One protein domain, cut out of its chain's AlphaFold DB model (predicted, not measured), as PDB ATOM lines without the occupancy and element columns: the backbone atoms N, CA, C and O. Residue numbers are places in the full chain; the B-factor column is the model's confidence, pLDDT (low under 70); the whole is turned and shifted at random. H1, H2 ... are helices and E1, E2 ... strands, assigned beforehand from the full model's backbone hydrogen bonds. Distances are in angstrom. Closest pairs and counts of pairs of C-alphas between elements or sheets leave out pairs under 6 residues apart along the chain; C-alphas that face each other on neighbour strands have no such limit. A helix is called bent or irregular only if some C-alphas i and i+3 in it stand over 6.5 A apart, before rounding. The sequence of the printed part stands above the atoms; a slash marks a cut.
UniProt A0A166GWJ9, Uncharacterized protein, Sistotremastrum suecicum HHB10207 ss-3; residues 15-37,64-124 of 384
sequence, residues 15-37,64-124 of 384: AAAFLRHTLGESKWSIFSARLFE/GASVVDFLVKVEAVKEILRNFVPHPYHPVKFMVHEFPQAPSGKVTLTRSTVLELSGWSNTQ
ATOM      1  N   ALA A  15      51.272  -7.437 -36.253       96.94
ATOM      2  CA  ALA A  15      49.951  -7.125 -35.702       96.94
ATOM      3  C   ALA A  15      49.010  -8.336 -35.668       96.94
ATOM      4  O   ALA A  15      48.325  -8.563 -34.669       96.94
ATOM      5  N   ALA A  16      49.000  -9.144 -36.730       97.06
ATOM      6  CA  ALA A  16      48.170 -10.345 -36.797       97.06
ATOM      7  C   ALA A  16      48.576 -11.382 -35.739       97.06
ATOM      8  O   ALA A  16      47.719 -11.927 -35.047       97.06
ATOM      9  N   ALA A  17      49.880 -11.624 -35.583       97.38
ATOM     10  CA  ALA A  17      50.404 -12.566 -34.597       97.38
ATOM     11  C   ALA A  17      50.110 -12.102 -33.163       97.38
ATOM     12  O   ALA A  17      49.654 -12.899 -32.346       97.38
ATOM     13  N   PHE A  18      50.289 -10.808 -32.885       98.00
ATOM     14  CA  PHE A  18      49.959 -10.206 -31.594       98.00
ATOM     15  C   PHE A  18      48.474 -10.361 -31.244       98.00
ATOM     16  O   PHE A  18      48.137 -10.829 -30.154       98.00
ATOM     17  N   LEU A  19      47.575 -10.009 -32.169       97.75
ATOM     18  CA  LEU A  19      46.135 -10.127 -31.939       97.75
ATOM     19  C   LEU A  19      45.713 -11.587 -31.773       97.75
ATOM     20  O   LEU A  19      44.946 -11.894 -30.865       97.75
ATOM     21  N   ARG A  20      46.250 -12.502 -32.585       97.38
ATOM     22  CA  ARG A  20      45.985 -13.940 -32.456       97.38
ATOM     23  C   ARG A  20      46.436 -14.490 -31.102       97.38
ATOM     24  O   ARG A  20      45.681 -15.218 -30.466       97.38
ATOM     25  N   HIS A  21      47.629 -14.109 -30.644       97.19
ATOM     26  CA  HIS A  21      48.153 -14.497 -29.332       97.19
ATOM     27  C   HIS A  21      47.278 -13.965 -28.187       97.19
ATOM     28  O   HIS A  21      46.985 -14.690 -27.243       97.19
ATOM     29  N   THR A  22      46.839 -12.710 -28.282       96.56
ATOM     30  CA  THR A  22      46.104 -12.036 -27.200       96.56
ATOM     31  C   THR A  22      44.638 -12.463 -27.117       96.56
ATOM     32  O   THR A  22      44.084 -12.574 -26.029       96.56
ATOM     33  N   LEU A  23      43.994 -12.705 -28.261       94.75
ATOM     34  CA  LEU A  23      42.580 -13.087 -28.331       94.75
ATOM     35  C   LEU A  23      42.358 -14.597 -28.174       94.75
ATOM     36  O   LEU A  23      41.257 -15.020 -27.820       94.75
ATOM     37  N   GLY A  24      43.378 -15.401 -28.477       95.44
ATOM     38  CA  GLY A  24      43.258 -16.844 -28.634       95.44
ATOM     39  C   GLY A  24      42.656 -17.249 -29.984       95.44
ATOM     40  O   GLY A  24      42.079 -16.442 -30.717       95.44
ATOM     41  N   GLU A  25      42.781 -18.536 -30.317       93.06
ATOM     42  CA  GLU A  25      42.453 -19.053 -31.652       93.06
ATOM     43  C   GLU A  25      40.966 -18.919 -32.007       93.06
ATOM     44  O   GLU A  25      40.631 -18.542 -33.127       93.06
ATOM     45  N   SER A  26      40.070 -19.180 -31.050       90.25
ATOM     46  CA  SER A  26      38.620 -19.135 -31.285       90.25
ATOM     47  C   SER A  26      38.143 -17.722 -31.656       90.25
ATOM     48  O   SER A  26      37.564 -17.513 -32.726       90.25
ATOM     49  N   LYS A  27      38.478 -16.709 -30.843       93.75
ATOM     50  CA  LYS A  27      38.137 -15.309 -31.148       93.75
ATOM     51  C   LYS A  27      38.863 -14.800 -32.392       93.75
ATOM     52  O   LYS A  27      38.267 -14.062 -33.177       93.75
ATOM     53  N   TRP A  28      40.122 -15.196 -32.600       96.00
ATOM     54  CA  TRP A  28      40.866 -14.848 -33.812       96.00
ATOM     55  C   TRP A  28      40.195 -15.394 -35.076       96.00
ATOM     56  O   TRP A  28      40.085 -14.673 -36.070       96.00
ATOM     57  N   SER A  29      39.701 -16.634 -35.035       95.00
ATOM     58  CA  SER A  29      38.957 -17.251 -36.135       95.00
ATOM     59  C   SER A  29      37.718 -16.423 -36.494       95.00
ATOM     60  O   SER A  29      37.560 -16.021 -37.645       95.00
ATOM     61  N   ILE A  30      36.909 -16.034 -35.501       94.62
ATOM     62  CA  ILE A  30      35.737 -15.158 -35.688       94.62
ATOM     63  C   ILE A  30      36.135 -13.792 -36.268       94.62
ATOM     64  O   ILE A  30      35.526 -13.303 -37.223       94.62
ATOM     65  N   PHE A  31      37.164 -13.164 -35.696       96.81
ATOM     66  CA  PHE A  31      37.643 -11.846 -36.110       96.81
ATOM     67  C   PHE A  31      38.148 -11.832 -37.562       96.81
ATOM     68  O   PHE A  31      37.799 -10.937 -38.335       96.81
ATOM     69  N   SER A  32      38.941 -12.833 -37.946       96.31
ATOM     70  CA  SER A  32      39.563 -12.933 -39.273       96.31
ATOM     71  C   SER A  32      38.660 -13.585 -40.333       96.31
ATOM     72  O   SER A  32      38.953 -13.500 -41.529       96.31
ATOM     73  N   ALA A  33      37.529 -14.184 -39.936       94.44
ATOM     74  CA  ALA A  33      36.602 -14.870 -40.834       94.44
ATOM     75  C   ALA A  33      36.094 -13.964 -41.965       94.44
ATOM     76  O   ALA A  33      35.481 -12.918 -41.736       94.44
ATOM     77  N   ARG A  34      36.266 -14.382 -43.222       92.19
ATOM     78  CA  ARG A  34      35.715 -13.672 -44.388       92.19
ATOM     79  C   ARG A  34      34.260 -14.071 -44.618       92.19
ATOM     80  O   ARG A  34      33.964 -14.984 -45.380       92.19
ATOM     81  N   LEU A  35      33.357 -13.374 -43.936       88.94
ATOM     82  CA  LEU A  35      31.918 -13.596 -44.051       88.94
ATOM     83  C   LEU A  35      31.374 -13.022 -45.365       88.94
ATOM     84  O   LEU A  35      31.607 -11.855 -45.693       88.94
ATOM     85  N   PHE A  36      30.591 -13.826 -46.082       84.06
ATOM     86  CA  PHE A  36      29.861 -13.407 -47.275       84.06
ATOM     87  C   PHE A  36      28.365 -13.559 -47.034       84.06
ATOM     88  O   PHE A  36      27.903 -14.620 -46.613       84.06
ATOM     89  N   GLU A  37      27.606 -12.496 -47.307       71.75
ATOM     90  CA  GLU A  37      26.157 -12.527 -47.144       71.75
ATOM     91  C   GLU A  37      25.548 -13.502 -48.153       71.75
ATOM     92  O   GLU A  37      25.791 -13.427 -49.366       71.75
ATOM     93  N   GLY A  64      26.030 -19.573 -46.952       74.56
ATOM     94  CA  GLY A  64      26.599 -18.254 -46.645       74.56
ATOM     95  C   GLY A  64      26.304 -17.818 -45.205       74.56
ATOM     96  O   GLY A  64      25.313 -18.260 -44.623       74.56
ATOM     97  N   ALA A  65      27.155 -16.941 -44.670       85.88
ATOM     98  CA  ALA A  65      27.107 -16.501 -43.279       85.88
ATOM     99  C   ALA A  65      25.727 -15.930 -42.910       85.88
ATOM    100  O   ALA A  65      25.150 -15.126 -43.656       85.88
ATOM    101  N   SER A  66      25.220 -16.351 -41.755       88.62
ATOM    102  CA  SER A  66      24.012 -15.820 -41.130       88.62
ATOM    103  C   SER A  66      24.256 -14.405 -40.613       88.62
ATOM    104  O   SER A  66      25.393 -13.993 -40.374       88.62
ATOM    105  N   VAL A  67      23.190 -13.641 -40.383       91.62
ATOM    106  CA  VAL A  67      23.338 -12.303 -39.796       91.62
ATOM    107  C   VAL A  67      23.923 -12.361 -38.386       91.62
ATOM    108  O   VAL A  67      24.738 -11.508 -38.044       91.62
ATOM    109  N   VAL A  68      23.601 -13.395 -37.606       92.75
ATOM    110  CA  VAL A  68      24.197 -13.594 -36.280       92.75
ATOM    111  C   VAL A  68      25.722 -13.726 -36.385       92.75
ATOM    112  O   VAL A  68      26.417 -13.126 -35.573       92.75
ATOM    113  N   ASP A  69      26.264 -14.388 -37.417       92.75
ATOM    114  CA  ASP A  69      27.724 -14.457 -37.641       92.75
ATOM    115  C   ASP A  69      28.340 -13.068 -37.836       92.75
ATOM    116  O   ASP A  69      29.380 -12.748 -37.256       92.75
ATOM    117  N   PHE A  70      27.685 -12.215 -38.631       94.94
ATOM    118  CA  PHE A  70      28.133 -10.836 -38.824       94.94
ATOM    119  C   PHE A  70      28.091 -10.045 -37.516       94.94
ATOM    120  O   PHE A  70      29.028  -9.300 -37.240       94.94
ATOM    121  N   LEU A  71      27.044 -10.207 -36.704       95.81
ATOM    122  CA  LEU A  71      26.911  -9.507 -35.425       95.81
ATOM    123  C   LEU A  71      27.934  -9.993 -34.387       95.81
ATOM    124  O   LEU A  71      28.551  -9.168 -33.718       95.81
ATOM    125  N   VAL A  72      28.196 -11.300 -34.310       95.81
ATOM    126  CA  VAL A  72      29.264 -11.858 -33.462       95.81
ATOM    127  C   VAL A  72      30.620 -11.288 -33.880       95.81
ATOM    128  O   VAL A  72      31.397 -10.827 -33.040       95.81
ATOM    129  N   LYS A  73      30.887 -11.228 -35.189       96.75
ATOM    130  CA  LYS A  73      32.111 -10.614 -35.703       96.75
ATOM    131  C   LYS A  73      32.208  -9.121 -35.376       96.75
ATOM    132  O   LYS A  73      33.295  -8.654 -35.040       96.75
ATOM    133  N   VAL A  74      31.107  -8.362 -35.437       97.50
ATOM    134  CA  VAL A  74      31.088  -6.952 -34.998       97.50
ATOM    135  C   VAL A  74      31.562  -6.827 -33.560       97.50
ATOM    136  O   VAL A  74      32.386  -5.958 -33.285       97.50
ATOM    137  N   GLU A  75      31.061  -7.666 -32.656       96.81
ATOM    138  CA  GLU A  75      31.422  -7.586 -31.240       96.81
ATOM    139  C   GLU A  75      32.895  -7.932 -31.003       96.81
ATOM    140  O   GLU A  75      33.564  -7.205 -30.267       96.81
ATOM    141  N   ALA A  76      33.444  -8.921 -31.717       96.88
ATOM    142  CA  ALA A  76      34.881  -9.202 -31.696       96.88
ATOM    143  C   ALA A  76      35.714  -7.998 -32.182       96.88
ATOM    144  O   ALA A  76      36.695  -7.608 -31.546       96.88
ATOM    145  N   VAL A  77      35.308  -7.349 -33.280       97.75
ATOM    146  CA  VAL A  77      36.001  -6.154 -33.797       97.75
ATOM    147  C   VAL A  77      35.871  -4.972 -32.829       97.75
ATOM    148  O   VAL A  77      36.854  -4.267 -32.598       97.75
ATOM    149  N   LYS A  78      34.693  -4.743 -32.233       96.94
ATOM    150  CA  LYS A  78      34.496  -3.689 -31.225       96.94
ATOM    151  C   LYS A  78      35.377  -3.922 -30.001       96.94
ATOM    152  O   LYS A  78      35.998  -2.969 -29.548       96.94
ATOM    153  N   GLU A  79      35.459  -5.152 -29.494       96.44
ATOM    154  CA  GLU A  79      36.326  -5.514 -28.364       96.44
ATOM    155  C   GLU A  79      37.781  -5.125 -28.643       96.44
ATOM    156  O   GLU A  79      38.404  -4.435 -27.836       96.44
ATOM    157  N   ILE A  80      38.290  -5.468 -29.827       97.38
ATOM    158  CA  ILE A  80      39.663  -5.136 -30.215       97.38
ATOM    159  C   ILE A  80      39.856  -3.621 -30.331       97.38
ATOM    160  O   ILE A  80      40.846  -3.082 -29.844       97.38
ATOM    161  N   LEU A  81      38.910  -2.917 -30.958       97.06
ATOM    162  CA  LEU A  81      38.984  -1.462 -31.104       97.06
ATOM    163  C   LEU A  81      38.890  -0.727 -29.763       97.06
ATOM    164  O   LEU A  81      39.506   0.324 -29.635       97.06
ATOM    165  N   ARG A  82      38.147  -1.256 -28.781       95.81
ATOM    166  CA  ARG A  82      38.080  -0.708 -27.417       95.81
ATOM    167  C   ARG A  82      39.400  -0.891 -26.670       95.81
ATOM    168  O   ARG A  82      39.856   0.039 -26.014       95.81
ATOM    169  N   ASN A  83      39.994  -2.080 -26.768       96.38
ATOM    170  CA  ASN A  83      41.116  -2.478 -25.916       96.38
ATOM    171  C   ASN A  83      42.484  -2.113 -26.501       96.38
ATOM    172  O   ASN A  83      43.423  -1.858 -25.754       96.38
ATOM    173  N   PHE A  84      42.615  -2.095 -27.832       96.69
ATOM    174  CA  PHE A  84      43.919  -2.023 -28.498       96.69
ATOM    175  C   PHE A  84      44.105  -0.818 -29.422       96.69
ATOM    176  O   PHE A  84      45.189  -0.654 -29.984       96.69
ATOM    177  N   VAL A  85      43.098   0.049 -29.564       96.19
ATOM    178  CA  VAL A  85      43.177   1.259 -30.394       96.19
ATOM    179  C   VAL A  85      42.664   2.468 -29.605       96.19
ATOM    180  O   VAL A  85      41.665   2.349 -28.899       96.19
ATOM    181  N   PRO A  86      43.291   3.654 -29.719       93.56
ATOM    182  CA  PRO A  86      42.796   4.843 -29.037       93.56
ATOM    183  C   PRO A  86      41.408   5.258 -29.530       93.56
ATOM    184  O   PRO A  86      41.040   5.048 -30.693       93.56
ATOM    185  N   HIS A  87      40.661   5.942 -28.664       89.31
ATOM    186  CA  HIS A  87      39.366   6.508 -29.027       89.31
ATOM    187  C   HIS A  87      39.492   7.449 -30.247       89.31
ATOM    188  O   HIS A  87      40.472   8.190 -30.340       89.31
ATOM    189  N   PRO A  88      38.511   7.517 -31.172       86.50
ATOM    190  CA  PRO A  88      38.596   8.371 -32.363       86.50
ATOM    191  C   PRO A  88      38.900   9.854 -32.099       86.50
ATOM    192  O   PRO A  88      39.531  10.504 -32.932       86.50
ATOM    193  N   TYR A  89      38.485  10.379 -30.943       86.75
ATOM    194  CA  TYR A  89      38.749  11.762 -30.514       86.75
ATOM    195  C   TYR A  89      40.096  11.951 -29.808       86.75
ATOM    196  O   TYR A  89      40.474  13.078 -29.508       86.75
ATOM    197  N   HIS A  90      40.844  10.874 -29.571       88.44
ATOM    198  CA  HIS A  90      42.193  10.962 -29.040       88.44
ATOM    199  C   HIS A  90      43.129  11.594 -30.094       88.44
ATOM    200  O   HIS A  90      43.005  11.277 -31.288       88.44
ATOM    201  N   PRO A  91      44.050  12.497 -29.708       90.69
ATOM    202  CA  PRO A  91      44.958  13.153 -30.654       90.69
ATOM    203  C   PRO A  91      45.893  12.150 -31.345       90.69
ATOM    204  O   PRO A  91      46.151  12.269 -32.541       90.69
ATOM    205  N   VAL A  92      46.336  11.118 -30.622       91.75
ATOM    206  CA  VAL A  92      47.142  10.015 -31.167       91.75
ATOM    207  C   VAL A  92      46.222   8.938 -31.748       91.75
ATOM    208  O   VAL A  92      45.301   8.494 -31.065       91.75
ATOM    209  N   LYS A  93      46.472   8.519 -32.999       92.94
ATOM    210  CA  LYS A  93      45.634   7.562 -33.762       92.94
ATOM    211  C   LYS A  93      46.124   6.111 -33.734       92.94
ATOM    212  O   LYS A  93      45.544   5.252 -34.401       92.94
ATOM    213  N   PHE A  94      47.183   5.847 -32.982       94.31
ATOM    214  CA  PHE A  94      47.801   4.537 -32.838       94.31
ATOM    215  C   PHE A  94      48.087   4.249 -31.365       94.31
ATOM    216  O   PHE A  94      48.221   5.175 -30.565       94.31
ATOM    217  N   MET A  95      48.191   2.973 -31.020       95.00
ATOM    218  CA  MET A  95      48.649   2.519 -29.711       95.00
ATOM    219  C   MET A  95      49.743   1.478 -29.903       95.00
ATOM    220  O   MET A  95      49.674   0.667 -30.825       95.00
ATOM    221  N   VAL A  96      50.771   1.543 -29.063       96.44
ATOM    222  CA  VAL A  96      51.908   0.621 -29.102       96.44
ATOM    223  C   VAL A  96      51.746  -0.382 -27.972       96.44
ATOM    224  O   VAL A  96      51.515   0.011 -26.832       96.44
ATOM    225  N   HIS A  97      51.889  -1.658 -28.302       97.00
ATOM    226  CA  HIS A  97      51.734  -2.791 -27.398       97.00
ATOM    227  C   HIS A  97      53.039  -3.560 -27.301       97.00
ATOM    228  O   HIS A  97      53.778  -3.650 -28.278       97.00
ATOM    229  N   GLU A  98      53.330  -4.128 -26.139       97.56
ATOM    230  CA  GLU A  98      54.493  -4.997 -25.976       97.56
ATOM    231  C   GLU A  98      54.210  -6.368 -26.589       97.56
ATOM    232  O   GLU A  98      53.175  -6.986 -26.338       97.56
ATOM    233  N   PHE A  99      55.138  -6.845 -27.414       97.44
ATOM    234  CA  PHE A  99      55.055  -8.163 -28.022       97.44
ATOM    235  C   PHE A  99      56.466  -8.712 -28.251       97.44
ATOM    236  O   PHE A  99      57.078  -8.423 -29.280       97.44
ATOM    237  N   PRO A 100      56.999  -9.515 -27.312       97.38
ATOM    238  CA  PRO A 100      58.378 -10.008 -27.372       97.38
ATOM    239  C   PRO A 100      58.716 -10.838 -28.618       97.38
ATOM    240  O   PRO A 100      59.883 -10.975 -28.962       97.38
ATOM    241  N   GLN A 101      57.710 -11.404 -29.294       96.12
ATOM    242  CA  GLN A 101      57.905 -12.175 -30.525       96.12
ATOM    243  C   GLN A 101      58.135 -11.284 -31.758       96.12
ATOM    244  O   GLN A 101      58.600 -11.778 -32.784       96.12
ATOM    245  N   ALA A 102      57.810  -9.987 -31.689       95.69
ATOM    246  CA  ALA A 102      58.204  -9.038 -32.724       95.69
ATOM    247  C   ALA A 102      59.701  -8.698 -32.580       95.69
ATOM    248  O   ALA A 102      60.170  -8.521 -31.456       95.69
ATOM    249  N   PRO A 103      60.453  -8.508 -33.681       95.69
ATOM    250  CA  PRO A 103      61.867  -8.116 -33.636       95.69
ATOM    251  C   PRO A 103      62.134  -6.818 -32.858       95.69
ATOM    252  O   PRO A 103      63.189  -6.651 -32.257       95.69
ATOM    253  N   SER A 104      61.170  -5.897 -32.857       94.50
ATOM    254  CA  SER A 104      61.182  -4.636 -32.102       94.50
ATOM    255  C   SER A 104      60.788  -4.795 -30.626       94.50
ATOM    256  O   SER A 104      60.877  -3.831 -29.865       94.50
ATOM    257  N   GLY A 105      60.259  -5.958 -30.230       96.94
ATOM    258  CA  GLY A 105      59.592  -6.189 -28.947       96.94
ATOM    259  C   GLY A 105      58.253  -5.458 -28.789       96.94
ATOM    260  O   GLY A 105      57.661  -5.498 -27.709       96.94
ATOM    261  N   LYS A 106      57.773  -4.759 -29.828       96.81
ATOM    262  CA  LYS A 106      56.570  -3.917 -29.782       96.81
ATOM    263  C   LYS A 106      55.777  -3.987 -31.082       96.81
ATOM    264  O   LYS A 106      56.367  -4.031 -32.155       96.81
ATOM    265  N   VAL A 107      54.456  -3.910 -30.981       97.12
ATOM    266  CA  VAL A 107      53.526  -3.884 -32.115       97.12
ATOM    267  C   VAL A 107      52.696  -2.615 -32.075       97.12
ATOM    268  O   VAL A 107      52.138  -2.260 -31.038       97.12
ATOM    269  N   THR A 108      52.588  -1.931 -33.211       96.19
ATOM    270  CA  THR A 108      51.751  -0.731 -33.324       96.19
ATOM    271  C   THR A 108      50.413  -1.067 -33.963       96.19
ATOM    272  O   THR A 108      50.351  -1.550 -35.092       96.19
ATOM    273  N   LEU A 109      49.321  -0.765 -33.262       96.94
ATOM    274  CA  LEU A 109      47.966  -0.965 -33.761       96.94
ATOM    275  C   LEU A 109      47.278   0.362 -34.048       96.94
ATOM    276  O   LEU A 109      47.263   1.294 -33.242       96.94
ATOM    277  N   THR A 110      46.650   0.414 -35.218       96.31
ATOM    278  CA  THR A 110      45.748   1.488 -35.627       96.31
ATOM    279  C   THR A 110      44.376   0.910 -35.934       96.31
ATOM    280  O   THR A 110      44.231  -0.283 -36.217       96.31
ATOM    281  N   ARG A 111      43.353   1.771 -35.967       95.75
ATOM    282  CA  ARG A 111      42.018   1.376 -36.440       95.75
ATOM    283  C   ARG A 111      42.072   0.764 -37.843       95.75
ATOM    284  O   ARG A 111      41.366  -0.205 -38.097       95.75
ATOM    285  N   SER A 112      42.891   1.325 -38.737       95.44
ATOM    286  CA  SER A 112      43.023   0.837 -40.113       95.44
ATOM    287  C   SER A 112      43.564  -0.589 -40.136       95.44
ATOM    288  O   SER A 112      42.951  -1.453 -40.751       95.44
ATOM    289  N   THR A 113      44.638  -0.849 -39.386       96.31
ATOM    290  CA  THR A 113      45.261  -2.175 -39.267       96.31
ATOM    291  C   THR A 113      44.271  -3.214 -38.741       96.31
ATOM    292  O   THR A 113      44.142  -4.289 -39.314       96.31
ATOM    293  N   VAL A 114      43.513  -2.892 -37.684       97.25
ATOM    294  CA  VAL A 114      42.505  -3.812 -37.122       97.25
ATOM    295  C   VAL A 114      41.416  -4.140 -38.147       97.25
ATOM    296  O   VAL A 114      41.051  -5.300 -38.323       97.25
ATOM    297  N   LEU A 115      40.899  -3.128 -38.845       96.75
ATOM    298  CA  LEU A 115      39.853  -3.325 -39.844       96.75
ATOM    299  C   LEU A 115      40.357  -4.139 -41.044       96.75
ATOM    300  O   LEU A 115      39.681  -5.077 -41.469       96.75
ATOM    301  N   GLU A 116      41.566  -3.859 -41.519       95.69
ATOM    302  CA  GLU A 116      42.214  -4.603 -42.598       95.69
ATOM    303  C   GLU A 116      42.424  -6.080 -42.243       95.69
ATOM    304  O   GLU A 116      42.037  -6.953 -43.020       95.69
ATOM    305  N   LEU A 117      42.934  -6.373 -41.042       96.56
ATOM    306  CA  LEU A 117      43.107  -7.747 -40.558       96.56
ATOM    307  C   LEU A 117      41.774  -8.488 -40.406       96.56
ATOM    308  O   LEU A 117      41.695  -9.683 -40.686       96.56
ATOM    309  N   SER A 118      40.706  -7.778 -40.036       96.88
ATOM    310  CA  SER A 118      39.353  -8.344 -40.037       96.88
ATOM    311  C   SER A 118      38.790  -8.541 -41.452       96.88
ATOM    312  O   SER A 118      37.757  -9.179 -41.629       96.88
ATOM    313  N   GLY A 119      39.416  -7.985 -42.491       95.88
ATOM    314  CA  GLY A 119      38.898  -8.007 -43.858       95.88
ATOM    315  C   GLY A 119      37.662  -7.126 -44.072       95.88
ATOM    316  O   GLY A 119      36.891  -7.384 -44.998       95.88
ATOM    317  N   TRP A 120      37.444  -6.116 -43.225       96.06
ATOM    318  CA  TRP A 120      36.366  -5.134 -43.364       96.06
ATOM    319  C   TRP A 120      36.918  -3.732 -43.613       96.06
ATOM    320  O   TRP A 120      37.915  -3.319 -43.036       96.06
ATOM    321  N   SER A 121      36.220  -2.950 -44.428       95.44
ATOM    322  CA  SER A 121      36.442  -1.505 -44.504       95.44
ATOM    323  C   SER A 121      35.768  -0.777 -43.337       95.44
ATOM    324  O   SER A 121      34.836  -1.289 -42.709       95.44
ATOM    325  N   ASN A 122      36.164   0.474 -43.086       94.56
ATOM    326  CA  ASN A 122      35.507   1.305 -42.072       94.56
ATOM    327  C   ASN A 122      34.001   1.480 -42.342       94.56
ATOM    328  O   ASN A 122      33.211   1.501 -41.400       94.56
ATOM    329  N   THR A 123      33.589   1.544 -43.611       95.06
ATOM    330  CA  THR A 123      32.173   1.619 -44.002       95.06
ATOM    331  C   THR A 123      31.430   0.325 -43.683       95.06
ATOM    332  O   THR A 123      30.338   0.381 -43.122       95.06
ATOM    333  N   GLN A 124      32.021  -0.840 -43.983       95.12
ATOM    334  CA  GLN A 124      31.421  -2.142 -43.664       95.12
ATOM    335  C   GLN A 124      31.266  -2.332 -42.155       95.12
ATOM    336  O   GLN A 124      30.178  -2.674 -41.696       95.12
TER     337      GLN A 124
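Overview. This is residues 15 to 37 and 64 to 124 of the 384 residues of an uncharacterized protein of Sistotremastrum suecicum HHB10207 ss-3 (UniProt A0A166GWJ9). A long helix, H2, runs from the far end of the domain to a two-stranded hairpin, E1 and E2, at the other end; the bent helix H1 folds back on itself as a V beside them, with its first residues packed on E2 and its second arm crossing H2. The short helix H3 follows straight on from E2 and packs on H2. The printed part has 84 residues with three named helices and two named strands, in the order H1, H2, E1, E2, H3; the sheet, order E1 - E2, is antiparallel and the class is mostly helix. The whole is compact, with a radius of gyration of the C-alphas of 13.2 A, and flat, spanning 40 by 30 by 16 A.

Arrangement. E1, residues 94 to 98, and E2, residues 106 to 110, form an antiparallel hairpin, their directions at 154 degrees. N 95 and O 109 are 2.9 A apart and N 107 and O 97 are 2.8 A apart, both within hydrogen-bond range. H2, residues 67 to 84, comes near the hairpin with its Phe 84, whose C-alpha is 6.7 A from that of Met 95, the closest C-alphas of H2 and E1. H3, residues 111 to 117, touches H2 at its residues 77 to 81 alone, closest at the C-alphas of Arg 111 and Leu 81, 6.8 A; the two run opposite ways at a steep tilt of 49 degrees. H1, residues 15 to 32, was assigned as one helix by its hydrogen bonds but is bent: C-alphas 22 and 25 are 9.1 A apart. Its arms H1a, residues 15 to 22, and H1b, residues 25 to 32, run opposite ways at 35.2 degrees, only just a steep tilt. H1b touches H2 at residues 72 to 77 alone, about perpendicular at 79 degrees, closest at the C-alphas of Phe 31 and Lys 73, 5.7 A. The closest C-alphas of H1a and E2 are those of Ala 15 and Val 107, 6.0 A apart. H1a and H2 are only just apart, 8.4 A at the closest. In H1a, H1b, H2 and H3 every O i to N i+4 pair is within hydrogen-bond range.

Along the chain. E1 is 13.5 A and E2 13.4 A from first to last C-alpha. H2 measures 25.6 A, from C-alpha 67 at (23.338, -12.303, -39.796) to C-alpha 84 at (43.919, -2.023, -28.498). H1a measures 10.5 A and begins with C-alpha 15 at (49.951, -7.125, -35.702); H1b measures 10.2 A and H3 10.1 A.

Size, cuts and confidence. The two C-alphas farthest apart, those of Gly 64 and Ser 104, are 39.9 A apart. Residues 38 to 63 are not printed, and C-alphas 37 and 64 are 5.8 A apart across the cut. Of the links that are printed whole, E2 to H3 is tight, H2 to E1 and E1 to E2 are short, and none is long. The mean pLDDT of the printed part is 94.4, and no printed residue is under 70.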